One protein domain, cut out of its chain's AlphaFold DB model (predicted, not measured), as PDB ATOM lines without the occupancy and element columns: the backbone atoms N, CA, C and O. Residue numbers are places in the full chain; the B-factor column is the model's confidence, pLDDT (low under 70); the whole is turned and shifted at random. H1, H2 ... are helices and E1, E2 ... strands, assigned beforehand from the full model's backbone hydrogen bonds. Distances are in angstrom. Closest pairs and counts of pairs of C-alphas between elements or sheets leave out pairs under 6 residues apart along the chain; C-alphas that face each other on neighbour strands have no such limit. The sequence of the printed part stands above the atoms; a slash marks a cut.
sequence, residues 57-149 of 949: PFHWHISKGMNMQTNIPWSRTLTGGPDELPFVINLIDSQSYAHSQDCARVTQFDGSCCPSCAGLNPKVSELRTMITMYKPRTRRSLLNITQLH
ATOM      1  N   PRO A  57      13.752   5.717 -31.108       78.81
ATOM      2  CA  PRO A  57      14.631   5.619 -32.272       78.81
ATOM      3  C   PRO A  57      14.678   6.935 -33.057       78.81
ATOM      4  O   PRO A  57      13.651   7.568 -33.303       78.81
ATOM      5  N   PHE A  58      15.870   7.338 -33.499       76.19
ATOM      6  CA  PHE A  58      16.050   8.512 -34.350       76.19
ATOM      7  C   PHE A  58      17.246   8.364 -35.298       76.19
ATOM      8  O   PHE A  58      18.221   7.678 -35.000       76.19
ATOM      9  N   HIS A  59      17.191   9.025 -36.455       70.00
ATOM     10  CA  HIS A  59      18.274   9.001 -37.440       70.00
ATOM     11  C   HIS A  59      18.709  10.425 -37.809       70.00
ATOM     12  O   HIS A  59      17.901  11.242 -38.266       70.00
ATOM     13  N   TRP A  60      19.998  10.718 -37.631       72.00
ATOM     14  CA  TRP A  60      20.648  11.940 -38.109       72.00
ATOM     15  C   TRP A  60      21.649  11.568 -39.204       72.00
ATOM     16  O   TRP A  60      22.491  10.696 -39.013       72.00
ATOM     17  N   HIS A  61      21.564  12.241 -40.351       61.16
ATOM     18  CA  HIS A  61      22.404  11.933 -41.503       61.16
ATOM     19  C   HIS A  61      23.819  12.500 -41.302       61.16
ATOM     20  O   HIS A  61      24.057  13.688 -41.525       61.16
ATOM     21  N   ILE A  62      24.756  11.649 -40.884       61.44
ATOM     22  CA  ILE A  62      26.174  11.985 -40.693       61.44
ATOM     23  C   ILE A  62      26.996  11.442 -41.869       61.44
ATOM     24  O   ILE A  62      26.691  10.391 -42.430       61.44
ATOM     25  N   SER A  63      28.035  12.179 -42.271       56.66
ATOM     26  CA  SER A  63      28.954  11.779 -43.339       56.66
ATOM     27  C   SER A  63      29.599  10.416 -43.057       56.66
ATOM     28  O   SER A  63      30.027  10.152 -41.931       56.66
ATOM     29  N   LYS A  64      29.711   9.566 -44.091       49.00
ATOM     30  CA  LYS A  64      30.351   8.240 -44.003       49.00
ATOM     31  C   LYS A  64      31.712   8.337 -43.297       49.00
ATOM     32  O   LYS A  64      32.595   9.045 -43.771       49.00
ATOM     33  N   GLY A  65      31.868   7.598 -42.197       53.62
ATOM     34  CA  GLY A  65      33.120   7.494 -41.437       53.62
ATOM     35  C   GLY A  65      33.205   8.296 -40.131       53.62
ATOM     36  O   GLY A  65      34.231   8.203 -39.467       53.62
ATOM     37  N   MET A  66      32.174   9.051 -39.722       57.91
ATOM     38  CA  MET A  66      32.170   9.762 -38.427       57.91
ATOM     39  C   MET A  66      31.188   9.170 -37.405       57.91
ATOM     40  O   MET A  66      30.047   8.856 -37.734       57.91
ATOM     41  N   ASN A  67      31.625   9.055 -36.142       60.06
ATOM     42  CA  ASN A  67      30.800   8.569 -35.030       60.06
ATOM     43  C   ASN A  67      29.820   9.664 -34.561       60.06
ATOM     44  O   ASN A  67      30.225  10.790 -34.261       60.06
ATOM     45  N   MET A  68      28.544   9.293 -34.425       62.22
ATOM     46  CA  MET A  68      27.453  10.074 -33.830       62.22
ATOM     47  C   MET A  68      27.865  10.838 -32.559       62.22
ATOM     48  O   MET A  68      27.643  12.042 -32.461       62.22
ATOM     49  N   GLN A  69      28.536  10.160 -31.623       60.06
ATOM     50  CA  GLN A  69      28.974  10.718 -30.339       60.06
ATOM     51  C   GLN A  69      30.043  11.813 -30.508       60.06
ATOM     52  O   GLN A  69      30.052  12.787 -29.762       60.06
ATOM     53  N   THR A  70      30.902  11.705 -31.528       58.19
ATOM     54  CA  THR A  70      31.958  12.698 -31.823       58.19
ATOM     55  C   THR A  70      31.454  13.938 -32.569       58.19
ATOM     56  O   THR A  70      32.182  14.923 -32.684       58.19
ATOM     57  N   ASN A  71      30.211  13.915 -33.067       64.06
ATOM     58  CA  ASN A  71      29.601  15.025 -33.808       64.06
ATOM     59  C   ASN A  71      28.568  15.827 -32.981       64.06
ATOM     60  O   ASN A  71      27.829  16.661 -33.512       64.06
ATOM     61  N   ILE A  72      28.534  15.583 -31.669       67.44
ATOM     62  CA  ILE A  72      27.803  16.362 -30.665       67.44
ATOM     63  C   ILE A  72      28.795  17.356 -30.028       67.44
ATOM     64  O   ILE A  72      29.953  16.994 -29.814       67.44
ATOM     65  N   PRO A  73      28.409  18.613 -29.725       64.94
ATOM     66  CA  PRO A  73      29.314  19.554 -29.069       64.94
ATOM     67  C   PRO A  73      29.748  19.057 -27.681       64.94
ATOM     68  O   PRO A  73      28.902  18.777 -26.835       64.94
ATOM     69  N   TRP A  74      31.061  19.015 -27.431       57.06
ATOM     70  CA  TRP A  74      31.682  18.452 -26.217       57.06
ATOM     71  C   TRP A  74      31.146  19.025 -24.890       57.06
ATOM     72  O   TRP A  74      31.116  18.347 -23.869       57.06
ATOM     73  N   SER A  75      30.676  20.276 -24.897       59.88
ATOM     74  CA  SER A  75      30.060  20.911 -23.723       59.88
ATOM     75  C   SER A  75      28.686  20.337 -23.340       59.88
ATOM     76  O   SER A  75      28.255  20.541 -22.210       59.88
ATOM     77  N   ARG A  76      28.014  19.610 -24.247       66.00
ATOM     78  CA  ARG A  76      26.722  18.946 -23.998       66.00
ATOM     79  C   ARG A  76      26.853  17.495 -23.528       66.00
ATOM     80  O   ARG A  76      25.889  16.937 -23.017       66.00
ATOM     81  N   THR A  77      28.025  16.887 -23.703       61.00
ATOM     82  CA  THR A  77      28.347  15.523 -23.239       61.00
ATOM     83  C   THR A  77      28.973  15.501 -21.840       61.00
ATOM     84  O   THR A  77      29.403  14.448 -21.382       61.00
ATOM     85  N   LEU A  78      29.053  16.654 -21.166       59.91
ATOM     86  CA  LEU A  78      29.585  16.780 -19.812       59.91
ATOM     87  C   LEU A  78      28.447  16.659 -18.784       59.91
ATOM     88  O   LEU A  78      27.593  17.542 -18.700       59.91
ATOM     89  N   THR A  79      28.456  15.583 -18.000       59.81
ATOM     90  CA  THR A  79      27.455  15.317 -16.954       59.81
ATOM     91  C   THR A  79      27.498  16.368 -15.844       59.81
ATOM     92  O   THR A  79      28.574  16.654 -15.314       59.81
ATOM     93  N   GLY A  80      26.344  16.924 -15.475       60.59
ATOM     94  CA  GLY A  80      26.207  18.045 -14.540       60.59
ATOM     95  C   GLY A  80      26.433  19.429 -15.167       60.59
ATOM     96  O   GLY A  80      26.484  20.427 -14.446       60.59
ATOM     97  N   GLY A  81      26.598  19.521 -16.492       65.75
ATOM     98  CA  GLY A  81      26.807  20.787 -17.196       65.75
ATOM     99  C   GLY A  81      25.506  21.574 -17.441       65.75
ATOM    100  O   GLY A  81      24.468  20.975 -17.708       65.75
ATOM    101  N   PRO A  82      25.537  22.923 -17.475       61.12
ATOM    102  CA  PRO A  82      24.347  23.750 -17.743       61.12
ATOM    103  C   PRO A  82      23.790  23.610 -19.175       61.12
ATOM    104  O   PRO A  82      22.721  24.131 -19.476       61.12
ATOM    105  N   ASP A  83      24.527  22.929 -20.056       66.06
ATOM    106  CA  ASP A  83      24.189  22.638 -21.452       66.06
ATOM    107  C   ASP A  83      24.058  21.115 -21.718       66.06
ATOM    108  O   ASP A  83      24.017  20.698 -22.880       66.06
ATOM    109  N   GLU A  84      24.010  20.275 -20.674       71.56
ATOM    110  CA  GLU A  84      23.930  18.808 -20.790       71.56
ATOM    111  C   GLU A  84      22.723  18.336 -21.629       71.56
ATOM    112  O   GLU A  84      21.654  18.953 -21.645       71.56
ATOM    113  N   LEU A  85      22.885  17.218 -22.346       70.94
ATOM    114  CA  LEU A  85      21.771  16.565 -23.035       70.94
ATOM    115  C   LEU A  85      20.742  16.012 -22.027       70.94
ATOM    116  O   LEU A  85      21.083  15.147 -21.224       70.94
ATOM    117  N   PRO A  86      19.447  16.374 -22.123       68.25
ATOM    118  CA  PRO A  86      18.397  15.863 -21.234       68.25
ATOM    119  C   PRO A  86      17.962  14.416 -21.568       68.25
ATOM    120  O   PRO A  86      16.821  14.034 -21.309       68.25
ATOM    121  N   PHE A  87      18.832  13.645 -22.226       74.75
ATOM    122  CA  PHE A  87      18.665  12.241 -22.593       74.75
ATOM    123  C   PHE A  87      20.010  11.622 -22.999       74.75
ATOM    124  O   PHE A  87      20.884  12.303 -23.536       74.75
ATOM    125  N   VAL A  88      20.153  10.312 -22.795       73.19
ATOM    126  CA  VAL A  88      21.326   9.527 -23.214       73.19
ATOM    127  C   VAL A  88      21.098   8.972 -24.623       73.19
ATOM    128  O   VAL A  88      19.973   8.609 -24.970       73.19
ATOM    129  N   ILE A  89      22.154   8.906 -25.442       75.31
ATOM    130  CA  ILE A  89      22.105   8.357 -26.806       75.31
ATOM    131  C   ILE A  89      22.836   7.014 -26.844       75.31
ATOM    132  O   ILE A  89      24.059   6.966 -26.715       75.31
ATOM    133  N   ASN A  90      22.077   5.948 -27.082       72.75
ATOM    134  CA  ASN A  90      22.580   4.589 -27.264       72.75
ATOM    135  C   ASN A  90      22.593   4.228 -28.756       72.75
ATOM    136  O   ASN A  90      21.720   4.668 -29.506       72.75
ATOM    137  N   LEU A  91      23.559   3.412 -29.187       68.88
ATOM    138  CA  LEU A  91      23.537   2.752 -30.496       68.88
ATOM    139  C   LEU A  91      23.326   1.250 -30.292       68.88
ATOM    140  O   LEU A  91      24.039   0.632 -29.506       68.88
ATOM    141  N   ILE A  92      22.367   0.683 -31.021       69.50
ATOM    142  CA  ILE A  92      22.058  -0.751 -31.067       69.50
ATOM    143  C   ILE A  92      21.860  -1.092 -32.546       69.50
ATOM    144  O   ILE A  92      21.133  -0.381 -33.237       69.50
ATOM    145  N   ASP A  93      22.563  -2.104 -33.058       66.19
ATOM    146  CA  ASP A  93      22.494  -2.560 -34.459       66.19
ATOM    147  C   ASP A  93      22.595  -1.431 -35.509       66.19
ATOM    148  O   ASP A  93      21.892  -1.390 -36.515       66.19
ATOM    149  N   SER A  94      23.507  -0.482 -35.263       63.50
ATOM    150  CA  SER A  94      23.725   0.759 -36.039       63.50
ATOM    151  C   SER A  94      22.576   1.782 -36.031       63.50
ATOM    152  O   SER A  94      22.739   2.879 -36.570       63.50
ATOM    153  N   GLN A  95      21.452   1.494 -35.375       74.00
ATOM    154  CA  GLN A  95      20.365   2.440 -35.137       74.00
ATOM    155  C   GLN A  95      20.604   3.207 -33.822       74.00
ATOM    156  O   GLN A  95      21.077   2.656 -32.830       74.00
ATOM    157  N   SER A  96      20.316   4.513 -33.812       78.44
ATOM    158  CA  SER A  96      20.462   5.370 -32.624       78.44
ATOM    159  C   SER A  96      19.139   5.536 -31.876       78.44
ATOM    160  O   SER A  96      18.085   5.699 -32.498       78.44
ATOM    161  N   TYR A  97      19.203   5.538 -30.547       79.69
ATOM    162  CA  TYR A  97      18.046   5.628 -29.659       79.69
ATOM    163  C   TYR A  97      18.282   6.634 -28.530       79.69
ATOM    164  O   TYR A  97      19.361   6.679 -27.939       79.69
ATOM    165  N   ALA A  98      17.268   7.443 -28.221       79.19
ATOM    166  CA  ALA A  98      17.287   8.433 -27.149       79.19
ATOM    167  C   ALA A  98      16.535   7.909 -25.914       79.19
ATOM    168  O   ALA A  98      15.325   7.678 -25.965       79.19
ATOM    169  N   HIS A  99      17.242   7.742 -24.795       80.31
ATOM    170  CA  HIS A  99      16.670   7.348 -23.505       80.31
ATOM    171  C   HIS A  99      16.535   8.552 -22.579       80.31
ATOM    172  O   HIS A  99      17.521   9.236 -22.300       80.31
ATOM    173  N   SER A 100      15.337   8.772 -22.039       79.06
ATOM    174  CA  SER A 100      15.165   9.728 -20.941       79.06
ATOM    175  C   SER A 100      15.879   9.213 -19.691       79.06
ATOM    176  O   SER A 100      15.961   7.999 -19.490       79.06
ATOM    177  N   GLN A 101      16.357  10.118 -18.838       75.88
ATOM    178  CA  GLN A 101      16.869   9.745 -17.516       75.88
ATOM    179  C   GLN A 101      15.750   9.065 -16.693       75.88
ATOM    180  O   GLN A 101      15.970   8.008 -16.106       75.88
ATOM    181  N   ASP A 102      14.511   9.557 -16.820       78.94
ATOM    182  CA  ASP A 102      13.285   8.983 -16.238       78.94
ATOM    183  C   ASP A 102      12.667   7.855 -17.096       78.94
ATOM    184  O   ASP A 102      11.445   7.747 -17.252       78.94
ATOM    185  N   CYS A 103      13.493   7.030 -17.745       78.25
ATOM    186  CA  CYS A 103      13.011   5.899 -18.539       78.25
ATOM    187  C   CYS A 103      12.362   4.838 -17.633       78.25
ATOM    188  O   CYS A 103      13.025   4.257 -16.777       78.25
ATOM    189  N   ALA A 104      11.096   4.494 -17.899       76.25
ATOM    190  CA  ALA A 104      10.363   3.436 -17.193       76.25
ATOM    191  C   ALA A 104      10.883   2.008 -17.481       76.25
ATOM    192  O   ALA A 104      10.320   1.037 -16.987       76.25
ATOM    193  N   ARG A 105      11.943   1.872 -18.296       77.31
ATOM    194  CA  ARG A 105      12.663   0.635 -18.673       77.31
ATOM    195  C   ARG A 105      11.846  -0.454 -19.378       77.31
ATOM    196  O   ARG A 105      12.445  -1.415 -19.844       77.31
ATOM    197  N   VAL A 106      10.539  -0.276 -19.542       75.69
ATOM    198  CA  VAL A 106       9.598  -1.242 -20.132       75.69
ATOM    199  C   VAL A 106       8.874  -0.611 -21.332       75.69
ATOM    200  O   VAL A 106       8.549   0.579 -21.290       75.69
ATOM    201  N   THR A 107       8.678  -1.355 -22.427       75.56
ATOM    202  CA  THR A 107       7.923  -0.885 -23.608       75.56
ATOM    203  C   THR A 107       6.431  -0.762 -23.313       75.56
ATOM    204  O   THR A 107       5.899  -1.388 -22.397       75.56
ATOM    205  N   GLN A 108       5.727   0.021 -24.126       74.44
ATOM    206  CA  GLN A 108       4.268  -0.003 -24.166       74.44
ATOM    207  C   GLN A 108       3.769  -1.269 -24.896       74.44
ATOM    208  O   GLN A 108       4.540  -1.956 -25.572       74.44
ATOM    209  N   PHE A 109       2.480  -1.595 -24.745       64.00
ATOM    210  CA  PHE A 109       1.859  -2.800 -25.326       64.00
ATOM    211  C   PHE A 109       1.780  -2.790 -26.866       64.00
ATOM    212  O   PHE A 109       1.579  -3.834 -27.473       64.00
ATOM    213  N   ASP A 110       1.969  -1.631 -27.497       66.38
ATOM    214  CA  ASP A 110       2.096  -1.455 -28.950       66.38
ATOM    215  C   ASP A 110       3.547  -1.623 -29.456       66.38
ATOM    216  O   ASP A 110       3.836  -1.372 -30.625       66.38
ATOM    217  N   GLY A 111       4.479  -2.002 -28.574       68.06
ATOM    218  CA  GLY A 111       5.913  -2.093 -28.861       68.06
ATOM    219  C   GLY A 111       6.650  -0.747 -28.858       68.06
ATOM    220  O   GLY A 111       7.865  -0.722 -29.059       68.06
ATOM    221  N   SER A 112       5.966   0.375 -28.609       73.75
ATOM    222  CA  SER A 112       6.600   1.695 -28.576       73.75
ATOM    223  C   SER A 112       7.403   1.935 -27.287       73.75
ATOM    224  O   SER A 112       7.236   1.273 -26.256       73.75
ATOM    225  N   CYS A 113       8.316   2.909 -27.330       80.44
ATOM    226  CA  CYS A 113       9.091   3.317 -26.160       80.44
ATOM    227  C   CYS A 113       8.197   3.946 -25.074       80.44
ATOM    228  O   CYS A 113       7.160   4.533 -25.380       80.44
ATOM    229  N   CYS A 114       8.622   3.881 -23.807       82.94
ATOM    230  CA  CYS A 114       7.839   4.417 -22.691       82.94
ATOM    231  C   CYS A 114       7.546   5.931 -22.841       82.94
ATOM    232  O   CYS A 114       8.352   6.643 -23.456       82.94
ATOM    233  N   PRO A 115       6.466   6.466 -22.231       79.69
ATOM    234  CA  PRO A 115       6.057   7.867 -22.402       79.69
ATOM    235  C   PRO A 115       7.172   8.896 -22.160       79.69
ATOM    236  O   PRO A 115       7.333   9.825 -22.951       79.69
ATOM    237  N   SER A 116       8.016   8.688 -21.140       81.19
ATOM    238  CA  SER A 116       9.178   9.542 -20.844       81.19
ATOM    239  C   SER A 116      10.186   9.630 -21.998       81.19
ATOM    240  O   SER A 116      10.819  10.666 -22.176       81.19
ATOM    241  N   CYS A 117      10.353   8.556 -22.779       82.44
ATOM    242  CA  CYS A 117      11.234   8.531 -23.949       82.44
ATOM    243  C   CYS A 117      10.522   9.068 -25.198       82.44
ATOM    244  O   CYS A 117      11.119   9.833 -25.951       82.44
ATOM    245  N   ALA A 118       9.235   8.754 -25.386       79.12
ATOM    246  CA  ALA A 118       8.433   9.303 -26.483       79.12
ATOM    247  C   ALA A 118       8.388  10.846 -26.446       79.12
ATOM    248  O   ALA A 118       8.548  11.507 -27.475       79.12
ATOM    249  N   GLY A 119       8.286  11.428 -25.243       77.88
ATOM    250  CA  GLY A 119       8.339  12.875 -25.005       77.88
ATOM    251  C   GLY A 119       9.661  13.568 -25.380       77.88
ATOM    252  O   GLY A 119       9.723  14.798 -25.384       77.88
ATOM    253  N   LEU A 120      10.717  12.825 -25.735       80.56
ATOM    254  CA  LEU A 120      11.985  13.399 -26.201       80.56
ATOM    255  C   LEU A 120      11.957  13.846 -27.667       80.56
ATOM    256  O   LEU A 120      12.821  14.626 -28.063       80.56
ATOM    257  N   ASN A 121      10.987  13.398 -28.469       78.88
ATOM    258  CA  ASN A 121      10.912  13.669 -29.910       78.88
ATOM    259  C   ASN A 121      11.126  15.158 -30.304       78.88
ATOM    260  O   ASN A 121      11.999  15.425 -31.140       78.88
ATOM    261  N   PRO A 122      10.461  16.157 -29.677       77.75
ATOM    262  CA  PRO A 122      10.751  17.567 -29.956       77.75
ATOM    263  C   PRO A 122      12.198  17.971 -29.616       77.75
ATOM    264  O   PRO A 122      12.835  18.656 -30.414       77.75
ATOM    265  N   LYS A 123      12.759  17.498 -28.493       76.12
ATOM    266  CA  LYS A 123      14.141  17.803 -28.068       76.12
ATOM    267  C   LYS A 123      15.181  17.191 -29.021       76.12
ATOM    268  O   LYS A 123      16.148  17.849 -29.397       76.12
ATOM    269  N   VAL A 124      14.957  15.952 -29.467       76.38
ATOM    270  CA  VAL A 124      15.783  15.258 -30.476       76.38
ATOM    271  C   VAL A 124      15.731  15.986 -31.829       76.38
ATOM    272  O   VAL A 124      16.749  16.103 -32.515       76.38
ATOM    273  N   SER A 125      14.567  16.523 -32.202       75.12
ATOM    274  CA  SER A 125      14.373  17.293 -33.439       75.12
ATOM    275  C   SER A 125      15.029  18.683 -33.391       75.12
ATOM    276  O   SER A 125      15.612  19.135 -34.383       75.12
ATOM    277  N   GLU A 126      15.018  19.347 -32.235       73.94
ATOM    278  CA  GLU A 126      15.748  20.602 -32.025       73.94
ATOM    279  C   GLU A 126      17.271  20.385 -32.107       73.94
ATOM    280  O   GLU A 126      17.969  21.099 -32.834       73.94
ATOM    281  N   LEU A 127      17.787  19.332 -31.462       73.44
ATOM    282  CA  LEU A 127      19.200  18.945 -31.540       73.44
ATOM    283  C   LEU A 127      19.643  18.586 -32.964       73.44
ATOM    284  O   LEU A 127      20.705  19.041 -33.389       73.44
ATOM    285  N   ARG A 128      18.809  17.884 -33.747       72.75
ATOM    286  CA  ARG A 128      19.049  17.649 -35.185       72.75
ATOM    287  C   ARG A 128      19.303  18.952 -35.942       72.75
ATOM    288  O   ARG A 128      20.200  19.024 -36.783       72.75
ATOM    289  N   THR A 129      18.513  19.978 -35.635       71.31
ATOM    290  CA  THR A 129      18.605  21.302 -36.261       71.31
ATOM    291  C   THR A 129      19.886  22.025 -35.833       71.31
ATOM    292  O   THR A 129      20.600  22.544 -36.686       71.31
ATOM    293  N   MET A 130      20.246  21.987 -34.544       70.31
ATOM    294  CA  MET A 130      21.493  22.583 -34.034       70.31
ATOM    295  C   MET A 130      22.771  21.890 -34.537       70.31
ATOM    296  O   MET A 130      23.792  22.548 -34.719       70.31
ATOM    297  N   ILE A 131      22.733  20.576 -34.774       70.31
ATOM    298  CA  ILE A 131      23.866  19.787 -35.292       70.31
ATOM    299  C   ILE A 131      24.068  20.013 -36.797       70.31
ATOM    300  O   ILE A 131      25.203  19.987 -37.279       70.31
ATOM    301  N   THR A 132      22.997  20.296 -37.545       67.25
ATOM    302  CA  THR A 132      23.065  20.553 -38.994       67.25
ATOM    303  C   THR A 132      23.267  22.027 -39.350       67.25
ATOM    304  O   THR A 132      23.897  22.312 -40.366       67.25
ATOM    305  N   MET A 133      22.798  22.977 -38.530       67.38
ATOM    306  CA  MET A 133      22.942  24.416 -38.780       67.38
ATOM    307  C   MET A 133      23.210  25.200 -37.489       67.38
ATOM    308  O   MET A 133      22.544  25.003 -36.476       67.38
ATOM    309  N   TYR A 134      24.129  26.169 -37.543       75.44
ATOM    310  CA  TYR A 134      24.431  27.064 -36.421       75.44
ATOM    311  C   TYR A 134      24.150  28.534 -36.763       75.44
ATOM    312  O   TYR A 134      24.304  28.977 -37.903       75.44
ATOM    313  N   LYS A 135      23.735  29.319 -35.762       73.00
ATOM    314  CA  LYS A 135      23.469  30.757 -35.922       73.00
ATOM    315  C   LYS A 135      24.787  31.554 -35.970       73.00
ATOM    316  O   LYS A 135      25.754  31.199 -35.288       73.00
ATOM    317  N   PRO A 136      24.857  32.675 -36.713       58.62
ATOM    318  CA  PRO A 136      26.001  33.577 -36.636       58.62
ATOM    319  C   PRO A 136      26.248  34.028 -35.187       58.62
ATOM    320  O   PRO A 136      25.333  34.514 -34.531       58.62
ATOM    321  N   ARG A 137      27.501  33.911 -34.719       65.06
ATOM    322  CA  ARG A 137      27.960  34.193 -33.337       65.06
ATOM    323  C   ARG A 137      27.605  33.151 -32.251       65.06
ATOM    324  O   ARG A 137      27.830  33.450 -31.080       65.06
ATOM    325  N   THR A 138      27.160  31.931 -32.579       74.06
ATOM    326  CA  THR A 138      27.140  30.816 -31.599       74.06
ATOM    327  C   THR A 138      28.523  30.631 -30.940       74.06
ATOM    328  O   THR A 138      29.553  30.734 -31.615       74.06
ATOM    329  N   ARG A 139      28.567  30.367 -29.621       70.00
ATOM    330  CA  ARG A 139      29.819  30.089 -28.884       70.00
ATOM    331  C   ARG A 139      30.509  28.853 -29.472       70.00
ATOM    332  O   ARG A 139      29.857  27.838 -29.684       70.00
ATOM    333  N   ARG A 140      31.831  28.903 -29.685       73.00
ATOM    334  CA  ARG A 140      32.586  27.805 -30.333       73.00
ATOM    335  C   ARG A 140      32.489  26.462 -29.600       73.00
ATOM    336  O   ARG A 140      32.508  25.435 -30.257       73.00
ATOM    337  N   SER A 141      32.341  26.472 -28.275       65.56
ATOM    338  CA  SER A 141      32.141  25.270 -27.450       65.56
ATOM    339  C   SER A 141      30.809  24.546 -27.698       65.56
ATOM    340  O   SER A 141      30.679  23.383 -27.322       65.56
ATOM    341  N   LEU A 142      29.832  25.227 -28.312       69.56
ATOM    342  CA  LEU A 142      28.509  24.707 -28.677       69.56
ATOM    343  C   LEU A 142      28.421  24.304 -30.164       69.56
ATOM    344  O   LEU A 142      27.333  24.007 -30.649       69.56
ATOM    345  N   LEU A 143      29.544  24.315 -30.892       74.19
ATOM    346  CA  LEU A 143      29.648  23.823 -32.267       74.19
ATOM    347  C   LEU A 143      30.269  22.423 -32.269       74.19
ATOM    348  O   LEU A 143      31.137  22.130 -31.445       74.19
ATOM    349  N   ASN A 144      29.859  21.568 -33.205       73.75
ATOM    350  CA  ASN A 144      30.539  20.289 -33.439       73.75
ATOM    351  C   ASN A 144      31.781  20.457 -34.336       73.75
ATOM    352  O   ASN A 144      32.014  21.521 -34.915       73.75
ATOM    353  N   ILE A 145      32.592  19.401 -34.455       70.44
ATOM    354  CA  ILE A 145      33.859  19.420 -35.209       70.44
ATOM    355  C   ILE A 145      33.624  19.819 -36.676       70.44
ATOM    356  O   ILE A 145      34.346  20.662 -37.214       70.44
ATOM    357  N   THR A 146      32.569  19.295 -37.312       70.50
ATOM    358  CA  THR A 146      32.211  19.622 -38.701       70.50
ATOM    359  C   THR A 146      31.887  21.112 -38.875       70.50
ATOM    360  O   THR A 146      32.400  21.758 -39.790       70.50
ATOM    361  N   GLN A 147      31.092  21.688 -37.968       75.94
ATOM    362  CA  GLN A 147      30.765  23.117 -37.950       75.94
ATOM    363  C   GLN A 147      31.982  23.993 -37.627       75.94
ATOM    364  O   GLN A 147      32.102  25.092 -38.168       75.94
ATOM    365  N   LEU A 148      32.901  23.527 -36.774       74.81
ATOM    366  CA  LEU A 148      34.142  24.238 -36.459       74.81
ATOM    367  C   LEU A 148      35.064  24.325 -37.678       74.81
ATOM    368  O   LEU A 148      35.539  25.422 -37.972       74.81
ATOM    369  N   HIS A 149      35.253  23.231 -38.426       72.06
ATOM    370  CA  HIS A 149      35.988  23.249 -39.698       72.06
ATOM    371  C   HIS A 149      35.309  24.181 -40.713       72.06
ATOM    372  O   HIS A 149      35.940  25.116 -41.205       72.06
TER     373      HIS A 149
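What this domain is: This is residues 57 to 149 of the 949 residues of an uncharacterized protein of Paxillus rubicundulus Ve08.2h10 (UniProt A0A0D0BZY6). The domain has little regular structure: long loops join a two-stranded antiparallel hairpin, E1 and E2, and one longer helix, H3, with short H1 and H4 towards one end and short H2 towards the other. Of 93 printed residues, 35 are in named elements, in the order H1 E1 E2 H2 H3 H4; the class is mixed. It is compact, with a radius of gyration of the C-alphas of 14.2 A and spans of 45 by 31 by 20 A.

Where its parts are: H1, residues 68 to 71, begins at C-alpha 68 (27.453, 10.074, -33.830). E1 is residues 88 to 92, E2 95 to 99, H2 115 to 118. H3, residues 121 to 132, is 16.7 A long from first to last C-alpha. H4, residues 145 to 149, ends at C-alpha 149 (35.988, 23.249, -39.698).

How they stand to each other: In the hairpin E1 and E2, N 90 and O 97 are 2.9 A apart, within hydrogen-bond range; the directions differ by 149 degrees. Residues 57 to 58 pair antiparallel with 96 to 97 of E2. The closest C-alphas of E2 and H3, Ala 98 and Val 124, are 7.7 A apart. H1 and H4 only just touch, with 3 pairs of C-alphas within 8 A, the closest Asn 71 and Ile 145, 6.3 A. In H3 and H4 every O i to N i+4 pair is within range; H1 and H2 are too short for one.

The domain as a whole: The farthest C-alphas, Phe 109 and Arg 137, are 46.0 A apart. The printed part has no cut; links H1 to E1, E2 to H2 and H3 to H4 are long. Mean pLDDT of the printed part is 70.5; 37 residues are under 70, among them 61 to 83.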